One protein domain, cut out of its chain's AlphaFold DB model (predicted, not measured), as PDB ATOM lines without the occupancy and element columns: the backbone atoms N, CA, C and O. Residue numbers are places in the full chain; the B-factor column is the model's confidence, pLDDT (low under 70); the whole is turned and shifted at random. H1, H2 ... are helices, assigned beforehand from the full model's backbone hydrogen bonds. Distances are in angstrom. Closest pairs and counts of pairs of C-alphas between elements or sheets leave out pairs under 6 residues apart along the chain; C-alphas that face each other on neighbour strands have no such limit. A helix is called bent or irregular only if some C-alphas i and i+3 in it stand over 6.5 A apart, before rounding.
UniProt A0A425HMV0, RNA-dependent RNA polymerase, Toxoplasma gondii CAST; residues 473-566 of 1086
ATOM      1  N   GLN A 473     188.231 231.860 159.814       90.50
ATOM      2  CA  GLN A 473     187.224 230.815 159.699       90.50
ATOM      3  C   GLN A 473     186.295 230.792 160.920       90.50
ATOM      4  O   GLN A 473     185.085 230.706 160.742       90.50
ATOM      5  N   VAL A 474     186.823 230.955 162.137       92.19
ATOM      6  CA  VAL A 474     185.997 231.086 163.353       92.19
ATOM      7  C   VAL A 474     185.206 232.397 163.360       92.19
ATOM      8  O   VAL A 474     184.034 232.381 163.717       92.19
ATOM      9  N   ILE A 475     185.797 233.511 162.910       92.94
ATOM     10  CA  ILE A 475     185.099 234.805 162.779       92.94
ATOM     11  C   ILE A 475     183.885 234.657 161.851       92.94
ATOM     12  O   ILE A 475     182.787 235.030 162.240       92.94
ATOM     13  N   LEU A 476     184.051 234.020 160.683       92.81
ATOM     14  CA  LEU A 476     182.948 233.707 159.766       92.81
ATOM     15  C   LEU A 476     181.854 232.837 160.416       92.81
ATOM     16  O   LEU A 476     180.672 233.050 160.150       92.81
ATOM     17  N   LEU A 477     182.212 231.854 161.251       93.44
ATOM     18  CA  LEU A 477     181.217 231.028 161.946       93.44
ATOM     19  C   LEU A 477     180.464 231.824 163.016       93.44
ATOM     20  O   LEU A 477     179.241 231.756 163.056       93.44
ATOM     21  N   LEU A 478     181.157 232.628 163.822       93.19
ATOM     22  CA  LEU A 478     180.542 233.495 164.833       93.19
ATOM     23  C   LEU A 478     179.637 234.570 164.198       93.19
ATOM     24  O   LEU A 478     178.524 234.783 164.665       93.19
ATOM     25  N   ASP A 479     180.054 235.164 163.080       92.75
ATOM     26  CA  ASP A 479     179.262 236.089 162.249       92.75
ATOM     27  C   ASP A 479     178.077 235.394 161.527       92.75
ATOM     28  O   ASP A 479     177.073 236.024 161.184       92.75
ATOM     29  N   THR A 480     178.148 234.073 161.329       91.81
ATOM     30  CA  THR A 480     176.998 233.244 160.911       91.81
ATOM     31  C   THR A 480     176.071 232.921 162.095       91.81
ATOM     32  O   THR A 480     174.867 232.776 161.908       91.81
ATOM     33  N   LEU A 481     176.606 232.877 163.319       91.00
ATOM     34  CA  LEU A 481     175.882 232.745 164.591       91.00
ATOM     35  C   LEU A 481     175.492 234.114 165.200       91.00
ATOM     36  O   LEU A 481     175.323 234.237 166.411       91.00
ATOM     37  N   GLY A 482     175.352 235.157 164.377       87.81
ATOM     38  CA  GLY A 482     174.808 236.454 164.798       87.81
ATOM     39  C   GLY A 482     175.706 237.315 165.696       87.81
ATOM     40  O   GLY A 482     175.219 238.294 166.257       87.81
ATOM     41  N   VAL A 483     176.997 236.998 165.840       91.62
ATOM     42  CA  VAL A 483     177.961 237.899 166.493       91.62
ATOM     43  C   VAL A 483     178.271 239.065 165.554       91.62
ATOM     44  O   VAL A 483     178.850 238.874 164.487       91.62
ATOM     45  N   GLU A 484     177.884 240.278 165.947       88.81
ATOM     46  CA  GLU A 484     178.060 241.479 165.126       88.81
ATOM     47  C   GLU A 484     179.528 241.830 164.837       88.81
ATOM     48  O   GLU A 484     180.414 241.664 165.679       88.81
ATOM     49  N   PHE A 485     179.755 242.510 163.705       89.88
ATOM     50  CA  PHE A 485     181.027 243.176 163.409       89.88
ATOM     51  C   PHE A 485     181.503 244.100 164.546       89.88
ATOM     52  O   PHE A 485     182.700 244.155 164.835       89.88
ATOM     53  N   SER A 486     180.567 244.757 165.248       93.06
ATOM     54  CA  SER A 486     180.854 245.634 166.389       93.06
ATOM     55  C   SER A 486     181.663 244.933 167.493       93.06
ATOM     56  O   SER A 486     182.454 245.583 168.181       93.06
ATOM     57  N   VAL A 487     181.498 243.616 167.664       93.19
ATOM     58  CA  VAL A 487     182.212 242.799 168.657       93.19
ATOM     59  C   VAL A 487     183.656 242.552 168.226       93.19
ATOM     60  O   VAL A 487     184.579 242.812 168.999       93.19
ATOM     61  N   PHE A 488     183.877 242.099 166.989       93.81
ATOM     62  CA  PHE A 488     185.230 241.844 166.475       93.81
ATOM     63  C   PHE A 488     186.067 243.127 166.430       93.81
ATOM     64  O   PHE A 488     187.244 243.106 166.783       93.81
ATOM     65  N   ASP A 489     185.439 244.253 166.095       92.44
ATOM     66  CA  ASP A 489     186.028 245.591 166.118       92.44
ATOM     67  C   ASP A 489     186.414 246.047 167.551       92.44
ATOM     68  O   ASP A 489     187.519 246.551 167.779       92.44
ATOM     69  N   ARG A 490     185.577 245.765 168.569       92.75
ATOM     70  CA  ARG A 490     185.951 245.950 169.990       92.75
ATOM     71  C   ARG A 490     187.145 245.077 170.393       92.75
ATOM     72  O   ARG A 490     188.066 245.581 171.040       92.75
ATOM     73  N   LEU A 491     187.166 243.800 170.007       92.00
ATOM     74  CA  LEU A 491     188.266 242.873 170.314       92.00
ATOM     75  C   LEU A 491     189.575 243.278 169.613       92.00
ATOM     76  O   LEU A 491     190.639 243.266 170.232       92.00
ATOM     77  N   GLN A 492     189.502 243.725 168.359       92.44
ATOM     78  CA  GLN A 492     190.648 244.258 167.625       92.44
ATOM     79  C   GLN A 492     191.213 245.518 168.299       92.44
ATOM     80  O   GLN A 492     192.429 245.618 168.467       92.44
ATOM     81  N   ARG A 493     190.362 246.442 168.774       91.31
ATOM     82  CA  ARG A 493     190.816 247.585 169.591       91.31
ATOM     83  C   ARG A 493     191.466 247.151 170.908       91.31
ATOM     84  O   ARG A 493     192.535 247.670 171.228       91.31
ATOM     85  N   ARG A 494     190.900 246.179 171.643       89.44
ATOM     86  CA  ARG A 494     191.528 245.611 172.862       89.44
ATOM     87  C   ARG A 494     192.943 245.093 172.566       89.44
ATOM     88  O   ARG A 494     193.879 245.441 173.283       89.44
ATOM     89  N   MET A 495     193.119 244.342 171.475       88.62
ATOM     90  CA  MET A 495     194.435 243.856 171.041       88.62
ATOM     91  C   MET A 495     195.398 245.000 170.681       88.62
ATOM     92  O   MET A 495     196.556 244.959 171.087       88.62
ATOM     93  N   LEU A 496     194.947 246.034 169.964       89.19
ATOM     94  CA  LEU A 496     195.795 247.179 169.603       89.19
ATOM     95  C   LEU A 496     196.242 248.000 170.825       89.19
ATOM     96  O   LEU A 496     197.389 248.443 170.862       89.19
ATOM     97  N   HIS A 497     195.396 248.152 171.850       88.00
ATOM     98  CA  HIS A 497     195.809 248.754 173.124       88.00
ATOM     99  C   HIS A 497     196.867 247.898 173.838       88.00
ATOM    100  O   HIS A 497     197.930 248.410 174.182       88.00
ATOM    101  N   PHE A 498     196.649 246.584 173.944       84.44
ATOM    102  CA  PHE A 498     197.632 245.640 174.496       84.44
ATOM    103  C   PHE A 498     198.990 245.680 173.763       84.44
ATOM    104  O   PHE A 498     200.033 245.622 174.410       84.44
ATOM    105  N   LEU A 499     199.001 245.849 172.433       85.50
ATOM    106  CA  LEU A 499     200.233 246.029 171.648       85.50
ATOM    107  C   LEU A 499     200.926 247.386 171.875       85.50
ATOM    108  O   LEU A 499     202.129 247.493 171.637       85.50
ATOM    109  N   ARG A 500     200.197 248.420 172.309       86.19
ATOM    110  CA  ARG A 500     200.737 249.761 172.588       86.19
ATOM    111  C   ARG A 500     201.342 249.863 173.987       86.19
ATOM    112  O   ARG A 500     202.361 250.518 174.163       86.19
ATOM    113  N   ASP A 501     200.748 249.203 174.976       84.38
ATOM    114  CA  ASP A 501     201.138 249.368 176.384       84.38
ATOM    115  C   ASP A 501     202.489 248.680 176.736       84.38
ATOM    116  O   ASP A 501     202.987 248.794 177.861       84.38
ATOM    117  N   ILE A 502     203.114 248.020 175.749       85.19
ATOM    118  CA  ILE A 502     204.435 247.364 175.767       85.19
ATOM    119  C   ILE A 502     205.595 248.268 176.232       85.19
ATOM    120  O   ILE A 502     206.567 247.768 176.789       85.19
ATOM    121  N   ASP A 503     205.482 249.591 176.072       81.88
ATOM    122  CA  ASP A 503     206.497 250.566 176.511       81.88
ATOM    123  C   ASP A 503     206.569 250.715 178.050       81.88
ATOM    124  O   ASP A 503     207.458 251.384 178.591       81.88
ATOM    125  N   THR A 504     205.620 250.111 178.775       86.94
ATOM    126  CA  THR A 504     205.578 250.066 180.243       86.94
ATOM    127  C   THR A 504     206.151 248.750 180.768       86.94
ATOM    128  O   THR A 504     205.986 247.704 180.150       86.94
ATOM    129  N   ARG A 505     206.779 248.753 181.955       83.62
ATOM    130  CA  ARG A 505     207.326 247.523 182.568       83.62
ATOM    131  C   ARG A 505     206.253 246.438 182.747       83.62
ATOM    132  O   ARG A 505     206.501 245.282 182.426       83.62
ATOM    133  N   ALA A 506     205.060 246.817 183.210       82.75
ATOM    134  CA  ALA A 506     203.939 245.893 183.381       82.75
ATOM    135  C   ALA A 506     203.418 245.359 182.035       82.75
ATOM    136  O   ALA A 506     203.245 244.152 181.887       82.75
ATOM    137  N   GLY A 507     203.227 246.234 181.040       84.06
ATOM    138  CA  GLY A 507     202.795 245.852 179.695       84.06
ATOM    139  C   GLY A 507     203.805 244.963 178.973       84.06
ATOM    140  O   GLY A 507     203.404 243.959 178.395       84.06
ATOM    141  N   ALA A 508     205.106 245.247 179.082       85.00
ATOM    142  CA  ALA A 508     206.177 244.400 178.556       85.00
ATOM    143  C   ALA A 508     206.150 242.990 179.167       85.00
ATOM    144  O   ALA A 508     206.173 242.011 178.428       85.00
ATOM    145  N   VAL A 509     206.042 242.862 180.497       84.38
ATOM    146  CA  VAL A 509     205.926 241.554 181.177       84.38
ATOM    147  C   VAL A 509     204.661 240.813 180.734       84.38
ATOM    148  O   VAL A 509     204.738 239.655 180.327       84.38
ATOM    149  N   LYS A 510     203.509 241.491 180.743       80.44
ATOM    150  CA  LYS A 510     202.193 240.977 180.320       80.44
ATOM    151  C   LYS A 510     202.217 240.485 178.861       80.44
ATOM    152  O   LYS A 510     201.766 239.378 178.584       80.44
ATOM    153  N   PHE A 511     202.836 241.246 177.959       83.62
ATOM    154  CA  PHE A 511     203.055 240.906 176.548       83.62
ATOM    155  C   PHE A 511     204.001 239.712 176.355       83.62
ATOM    156  O   PHE A 511     203.667 238.748 175.662       83.62
ATOM    157  N   LEU A 512     205.172 239.746 176.999       82.38
ATOM    158  CA  LEU A 512     206.186 238.698 176.894       82.38
ATOM    159  C   LEU A 512     205.723 237.371 177.511       82.38
ATOM    160  O   LEU A 512     206.051 236.323 176.966       82.38
ATOM    161  N   LEU A 513     204.916 237.392 178.578       77.62
ATOM    162  CA  LEU A 513     204.265 236.195 179.127       77.62
ATOM    163  C   LEU A 513     203.282 235.574 178.127       77.62
ATOM    164  O   LEU A 513     203.330 234.367 177.893       77.62
ATOM    165  N   THR A 514     202.431 236.383 177.486       76.56
ATOM    166  CA  THR A 514     201.516 235.898 176.437       76.56
ATOM    167  C   THR A 514     202.281 235.287 175.256       76.56
ATOM    168  O   THR A 514     201.887 234.230 174.764       76.56
ATOM    169  N   LEU A 515     203.407 235.881 174.843       75.31
ATOM    170  CA  LEU A 515     204.283 235.322 173.803       75.31
ATOM    171  C   LEU A 515     205.059 234.072 174.243       75.31
ATOM    172  O   LEU A 515     205.218 233.147 173.452       75.31
ATOM    173  N   ALA A 516     205.534 234.009 175.488       67.38
ATOM    174  CA  ALA A 516     206.267 232.860 176.022       67.38
ATOM    175  C   ALA A 516     205.393 231.597 176.129       67.38
ATOM    176  O   ALA A 516     205.911 230.480 176.039       67.38
ATOM    177  N   LEU A 517     204.077 231.774 176.298       65.12
ATOM    178  CA  LEU A 517     203.081 230.700 176.258       65.12
ATOM    179  C   LEU A 517     202.719 230.277 174.821       65.12
ATOM    180  O   LEU A 517     202.356 229.120 174.606       65.12
ATOM    181  N   ASP A 518     202.841 231.163 173.827       63.19
ATOM    182  CA  ASP A 518     202.532 230.848 172.429       63.19
ATOM    183  C   ASP A 518     203.679 230.107 171.717       63.19
ATOM    184  O   ASP A 518     204.683 230.678 171.288       63.19
ATOM    185  N   GLN A 519     203.497 228.803 171.506       53.38
ATOM    186  CA  GLN A 519     204.448 227.985 170.749       53.38
ATOM    187  C   GLN A 519     204.448 228.255 169.237       53.38
ATOM    188  O   GLN A 519     205.408 227.876 168.566       53.38
ATOM    189  N   SER A 520     203.398 228.869 168.679       44.69
ATOM    190  CA  SER A 520     203.213 228.982 167.222       44.69
ATOM    191  C   SER A 520     204.165 229.970 166.542       44.69
ATOM    192  O   SER A 520     204.360 229.891 165.331       44.69
ATOM    193  N   LEU A 521     204.760 230.891 167.304       40.00
ATOM    194  CA  LEU A 521     205.532 232.017 166.769       40.00
ATOM    195  C   LEU A 521     207.043 231.753 166.672       40.00
ATOM    196  O   LEU A 521     207.769 232.589 166.143       40.00
ATOM    197  N   GLY A 522     207.546 230.632 167.206       43.50
ATOM    198  CA  GLY A 522     208.983 230.300 167.244       43.50
ATOM    199  C   GLY A 522     209.839 231.195 168.159       43.50
ATOM    200  O   GLY A 522     210.923 230.794 168.578       43.50
ATOM    201  N   THR A 523     209.331 232.367 168.539       49.91
ATOM    202  CA  THR A 523     209.958 233.347 169.431       49.91
ATOM    203  C   THR A 523     209.986 232.931 170.899       49.91
ATOM    204  O   THR A 523     210.659 233.604 171.668       49.91
ATOM    205  N   SER A 524     209.308 231.857 171.324       61.12
ATOM    206  CA  SER A 524     209.051 231.580 172.750       61.12
ATOM    207  C   SER A 524     210.303 231.574 173.639       61.12
ATOM    208  O   SER A 524     210.274 232.186 174.702       61.12
ATOM    209  N   ARG A 525     211.431 230.998 173.193       65.62
ATOM    210  CA  ARG A 525     212.719 231.077 173.922       65.62
ATOM    211  C   ARG A 525     213.274 232.502 174.004       65.62
ATOM    212  O   ARG A 525     213.764 232.907 175.047       65.62
ATOM    213  N   PHE A 526     213.187 233.266 172.920       73.69
ATOM    214  CA  PHE A 526     213.666 234.649 172.875       73.69
ATOM    215  C   PHE A 526     212.782 235.584 173.712       73.69
ATOM    216  O   PHE A 526     213.292 236.428 174.444       73.69
ATOM    217  N   ALA A 527     211.463 235.372 173.682       77.88
ATOM    218  CA  ALA A 527     210.501 236.040 174.547       77.88
ATOM    219  C   ALA A 527     210.725 235.682 176.027       77.88
ATOM    220  O   ALA A 527     210.646 236.571 176.866       77.88
ATOM    221  N   GLN A 528     211.080 234.429 176.349       76.62
ATOM    222  CA  GLN A 528     211.494 234.015 177.698       76.62
ATOM    223  C   GLN A 528     212.775 234.733 178.153       76.62
ATOM    224  O   GLN A 528     212.794 235.278 179.249       76.62
ATOM    225  N   THR A 529     213.806 234.832 177.308       80.69
ATOM    226  CA  THR A 529     215.022 235.605 177.627       80.69
ATOM    227  C   THR A 529     214.728 237.101 177.805       80.69
ATOM    228  O   THR A 529     215.204 237.716 178.756       80.69
ATOM    229  N   CYS A 530     213.888 237.703 176.955       84.50
ATOM    230  CA  CYS A 530     213.437 239.089 177.141       84.50
ATOM    231  C   CYS A 530     212.627 239.258 178.441       84.50
ATOM    232  O   CYS A 530     212.761 240.266 179.133       84.50
ATOM    233  N   LEU A 531     211.798 238.267 178.792       83.62
ATOM    234  CA  LEU A 531     210.996 238.252 180.014       83.62
ATOM    235  C   LEU A 531     211.877 238.156 181.260       83.62
ATOM    236  O   LEU A 531     211.565 238.798 182.257       83.62
ATOM    237  N   GLU A 532     212.966 237.394 181.202       81.69
ATOM    238  CA  GLU A 532     213.972 237.281 182.259       81.69
ATOM    239  C   GLU A 532     214.729 238.606 182.443       81.69
ATOM    240  O   GLU A 532     214.796 239.122 183.562       81.69
ATOM    241  N   PHE A 533     215.175 239.241 181.350       85.50
ATOM    242  CA  PHE A 533     215.778 240.580 181.395       85.50
ATOM    243  C   PHE A 533     214.855 241.627 182.028       85.50
ATOM    244  O   PHE A 533     215.281 242.341 182.937       85.50
ATOM    245  N   VAL A 534     213.587 241.705 181.609       85.94
ATOM    246  CA  VAL A 534     212.631 242.629 182.239       85.94
ATOM    247  C   VAL A 534     212.372 242.215 183.686       85.94
ATOM    248  O   VAL A 534     212.651 242.978 184.609       85.94
ATOM    249  N   SER A 535     211.819 241.025 183.908       81.56
ATOM    250  CA  SER A 535     211.207 240.639 185.187       81.56
ATOM    251  C   SER A 535     212.240 240.421 186.284       81.56
ATOM    252  O   SER A 535     212.080 240.982 187.366       81.56
ATOM    253  N   VAL A 536     213.293 239.649 185.996       80.25
ATOM    254  CA  VAL A 536     214.298 239.204 186.977       80.25
ATOM    255  C   VAL A 536     215.440 240.211 187.080       80.25
ATOM    256  O   VAL A 536     215.773 240.645 188.178       80.25
ATOM    257  N   HIS A 537     216.009 240.637 185.949       83.50
ATOM    258  CA  HIS A 537     217.157 241.555 185.937       83.50
ATOM    259  C   HIS A 537     216.780 243.043 186.004       83.50
ATOM    260  O   HIS A 537     217.656 243.903 185.969       83.50
ATOM    261  N   GLY A 538     215.489 243.372 186.106       83.19
ATOM    262  CA  GLY A 538     215.026 244.748 186.302       83.19
ATOM    263  C   GLY A 538     215.132 245.657 185.072       83.19
ATOM    264  O   GLY A 538     214.794 246.836 185.176       83.19
ATOM    265  N   VAL A 539     215.553 245.138 183.911       87.12
ATOM    266  CA  VAL A 539     215.840 245.946 182.715       87.12
ATOM    267  C   VAL A 539     214.587 246.704 182.264       87.12
ATOM    268  O   VAL A 539     213.470 246.178 182.247       87.12
ATOM    269  N   SER A 540     214.772 247.979 181.922       87.69
ATOM    270  CA  SER A 540     213.704 248.842 181.417       87.69
ATOM    271  C   SER A 540     213.349 248.462 179.976       87.69
ATOM    272  O   SER A 540     214.260 248.399 179.153       87.69
ATOM    273  N   PRO A 541     212.062 248.314 179.601       87.25
ATOM    274  CA  PRO A 541     211.664 248.062 178.208       87.25
ATOM    275  C   PRO A 541     212.012 249.214 177.245       87.25
ATOM    276  O   PRO A 541     211.852 249.072 176.039       87.25
ATOM    277  N   LYS A 542     212.495 250.352 177.771       87.50
ATOM    278  CA  LYS A 542     213.011 251.491 176.996       87.50
ATOM    279  C   LYS A 542     214.512 251.405 176.685       87.50
ATOM    280  O   LYS A 542     215.016 252.279 175.986       87.50
ATOM    281  N   GLU A 543     215.227 250.409 177.212       91.50
ATOM    282  CA  GLU A 543     216.621 250.129 176.842       91.50
ATOM    283  C   GLU A 543     216.693 249.819 175.327       91.50
ATOM    284  O   GLU A 543     215.865 249.039 174.861       91.50
ATOM    285  N   PRO A 544     217.601 250.431 174.538       90.88
ATOM    286  CA  PRO A 544     217.564 250.359 173.073       90.88
ATOM    287  C   PRO A 544     217.493 248.954 172.455       90.88
ATOM    288  O   PRO A 544     216.704 248.747 171.530       90.88
ATOM    289  N   PHE A 545     218.273 247.987 172.944       88.44
ATOM    290  CA  PHE A 545     218.276 246.622 172.414       88.44
ATOM    291  C   PHE A 545     216.960 245.906 172.733       88.44
ATOM    292  O   PHE A 545     216.280 245.427 171.823       88.44
ATOM    293  N   LEU A 546     216.550 245.883 174.002       87.88
ATOM    294  CA  LEU A 546     215.294 245.277 174.436       87.88
ATOM    295  C   LEU A 546     214.081 245.956 173.783       87.88
ATOM    296  O   LEU A 546     213.148 245.266 173.373       87.88
ATOM    297  N   ARG A 547     214.112 247.283 173.616       90.06
ATOM    298  CA  ARG A 547     213.094 248.041 172.882       90.06
ATOM    299  C   ARG A 547     212.997 247.559 171.439       90.06
ATOM    300  O   ARG A 547     211.903 247.213 171.010       90.06
ATOM    301  N   ALA A 548     214.107 247.474 170.707       89.81
ATOM    302  CA  ALA A 548     214.101 246.967 169.333       89.81
ATOM    303  C   ALA A 548     213.551 245.526 169.250       89.81
ATOM    304  O   ALA A 548     212.785 245.203 168.342       89.81
ATOM    305  N   CYS A 549     213.864 244.677 170.235       87.44
ATOM    306  CA  CYS A 549     213.315 243.322 170.344       87.44
ATOM    307  C   CYS A 549     211.790 243.318 170.572       87.44
ATOM    308  O   CYS A 549     211.061 242.570 169.914       87.44
ATOM    309  N   LEU A 550     211.300 244.161 171.486       87.94
ATOM    310  CA  LEU A 550     209.878 244.334 171.792       87.94
ATOM    311  C   LEU A 550     209.109 244.908 170.596       87.94
ATOM    312  O   LEU A 550     208.056 244.383 170.238       87.94
ATOM    313  N   GLU A 551     209.652 245.928 169.930       89.00
ATOM    314  CA  GLU A 551     209.062 246.529 168.733       89.00
ATOM    315  C   GLU A 551     209.024 245.539 167.562       89.00
ATOM    316  O   GLU A 551     207.996 245.442 166.896       89.00
ATOM    317  N   ALA A 552     210.064 244.725 167.350       87.38
ATOM    318  CA  ALA A 552     210.046 243.662 166.341       87.38
ATOM    319  C   ALA A 552     208.953 242.608 166.621       87.38
ATOM    320  O   ALA A 552     208.209 242.224 165.713       87.38
ATOM    321  N   MET A 553     208.798 242.176 167.878       85.44
ATOM    322  CA  MET A 553     207.739 241.238 168.277       85.44
ATOM    323  C   MET A 553     206.333 241.855 168.168       85.44
ATOM    324  O   MET A 553     205.416 241.199 167.666       85.44
ATOM    325  N   ARG A 554     206.161 243.125 168.562       88.00
ATOM    326  CA  ARG A 554     204.918 243.898 168.388       88.00
ATOM    327  C   ARG A 554     204.545 244.009 166.914       88.00
ATOM    328  O   ARG A 554     203.408 243.724 166.547       88.00
ATOM    329  N   ASN A 555     205.501 244.402 166.076       88.00
ATOM    330  CA  ASN A 555     205.292 244.594 164.646       88.00
ATOM    331  C   ASN A 555     204.927 243.262 163.973       88.00
ATOM    332  O   ASN A 555     204.003 243.241 163.169       88.00
ATOM    333  N   SER A 556     205.550 242.144 164.367       85.31
ATOM    334  CA  SER A 556     205.185 240.794 163.904       85.31
ATOM    335  C   SER A 556     203.730 240.420 164.242       85.31
ATOM    336  O   SER A 556     202.990 239.969 163.368       85.31
ATOM    337  N   LEU A 557     203.265 240.684 165.472       83.75
ATOM    338  CA  LEU A 557     201.863 240.452 165.856       83.75
ATOM    339  C   LEU A 557     200.875 241.402 165.162       83.75
ATOM    340  O   LEU A 557     199.785 240.972 164.784       83.75
ATOM    341  N   ALA A 558     201.245 242.668 164.956       87.25
ATOM    342  CA  ALA A 558     200.452 243.609 164.163       87.25
ATOM    343  C   ALA A 558     200.350 243.161 162.692       87.25
ATOM    344  O   ALA A 558     199.307 243.327 162.059       87.25
ATOM    345  N   ASP A 559     201.399 242.533 162.159       87.25
ATOM    346  CA  ASP A 559     201.406 241.983 160.808       87.25
ATOM    347  C   ASP A 559     200.593 240.681 160.701       87.25
ATOM    348  O   ASP A 559     199.907 240.479 159.703       87.25
ATOM    349  N   ASP A 560     200.573 239.836 161.738       86.31
ATOM    350  CA  ASP A 560     199.672 238.675 161.830       86.31
ATOM    351  C   ASP A 560     198.199 239.104 161.958       86.31
ATOM    352  O   ASP A 560     197.314 238.509 161.332       86.31
ATOM    353  N   LEU A 561     197.923 240.189 162.688       87.81
ATOM    354  CA  LEU A 561     196.610 240.831 162.721       87.81
ATOM    355  C   LEU A 561     196.224 241.366 161.328       87.81
ATOM    356  O   LEU A 561     195.151 241.036 160.829       87.81
ATOM    357  N   ARG A 562     197.112 242.093 160.640       86.38
ATOM    358  CA  ARG A 562     196.868 242.617 159.282       86.38
ATOM    359  C   ARG A 562     196.663 241.508 158.240       86.38
ATOM    360  O   ARG A 562     195.702 241.535 157.475       86.38
ATOM    361  N   LYS A 563     197.561 240.520 158.198       84.69
ATOM    362  CA  LYS A 563     197.641 239.502 157.134       84.69
ATOM    363  C   LYS A 563     196.716 238.304 157.361       84.69
ATOM    364  O   LYS A 563     196.284 237.687 156.388       84.69
ATOM    365  N   LYS A 564     196.403 237.961 158.617       84.88
ATOM    366  CA  LYS A 564     195.615 236.764 158.986       84.88
ATOM    367  C   LYS A 564     194.363 237.069 159.821       84.88
ATOM    368  O   LYS A 564     193.630 236.129 160.118       84.88
ATOM    369  N   THR A 565     194.131 238.332 160.208       88.44
ATOM    370  CA  THR A 565     193.105 238.761 161.192       88.44
ATOM    371  C   THR A 565     193.123 237.901 162.454       88.44
ATOM    372  O   THR A 565     192.095 237.397 162.907       88.44
ATOM    373  N   ARG A 566     194.336 237.699 162.985       89.62
ATOM    374  CA  ARG A 566     194.622 236.919 164.191       89.62
ATOM    375  C   ARG A 566     194.337 237.755 165.450       89.62
ATOM    376  O   ARG A 566     195.260 238.271 166.072       89.62
TER     377      ARG A 566
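This is residues 473 to 566 of the 1086 residues of the protein "RNA-dependent RNA polymerase" of Toxoplasma gondii CAST (UniProt A0A425HMV0). Two long helices, H2 and H5, run opposite ways nearly in line with the long axis, shifted along each other and touching only near the last residues of H2, where a hairpin of two shorter helices, H3 and H4, is set crosswise to them. At the far end of H2 the short helix H1 folds back at a steep tilt, touching no other helix but near H2; the outline is a rod, and the C-alphas span 48 by 23 by 19 A along their three main axes. The printed part has 94 residues with five named helices in the order H1, H2, H3, H4, H5 and no named strand; the class is all helix, with 73 residues in the named elements. The whole is only just loose, close to compact, with a radius of gyration of the C-alphas of 15.1 A.

H1, residues 473 to 480, touches no helix but is near H2, residues 485 to 503. H1 and H2 are close but not clearly touching, with the closest C-alphas, those of Asp 479 and Phe 485, 7.4 A apart. They run opposite ways at a steep tilt of 42 degrees. H2 touches H3, residues 505 to 517, with residues 498 to 502 alone, and H3 touches H2 with residues 507 to 511 alone; the closest C-alphas, of Ile 502 and Ala 508, are 4.4 A apart. H2 and H3 run opposite ways at a steep tilt of 65 degrees. H3 and H4, residues 524 to 535, are a helical hairpin: they touch with 20 pairs of C-alphas within 8 A, the closest being Ala 516 and Ser 524 at 4.5 A, and run opposite ways at a shallow tilt of 25 degrees. H5, residues 544 to 564, touches H2, which meets it with residues 499 to 503 alone. The closest C-alphas of H2 and H5, those of Leu 499 and Arg 554, are 6.1 A apart, and the two run opposite ways at a shallow tilt of 12 degrees. H3 and H5 are close but not clearly touching, with the C-alphas of Ala 508 and Leu 550 closest at 7.7 A. H4 and H5 are close but not clearly touching, with the C-alphas of Cys 530 and Leu 546 closest at 7.0 A. H1 is apart from H3, H4 and H5, and H2 is apart from H4. The helix packing is mostly aligned, but only just: 2 of 3 touching pairs are at a shallow tilt. Every O i to N i+4 pair is within hydrogen-bond range in H1, H3, H4 and H5, and 13 of 15 are in H2.

H1 begins at C-alpha 473, at (187.224, 230.815, 159.699), and measures 10.6 A from first to last C-alpha. H2 begins at C-alpha 485, at (181.027, 243.176, 163.409), and measures 29.6 A. It is irregular, with C-alphas 500 and 503 at 7.0 A. H3 measures 18.5 A and H4 15.5 A. H5, the longest helix by residues, measures 29.4 A and ends at C-alpha 564, at (195.615, 236.764, 158.986).

The two C-alphas farthest apart, those of Thr 480 and His 537, are 48.0 A apart. The printed part, residues 473 to 566, has no cut. The links from H1 to H2 and from H2 to H3 are tight, those from H3 to H4 and from H4 to H5 are short, and no link is long. The mean pLDDT of the printed part is 83.4, and residues 516 to 525, of which 516 and 517 belong to H3 and 524 and 525 to H4, are under 70.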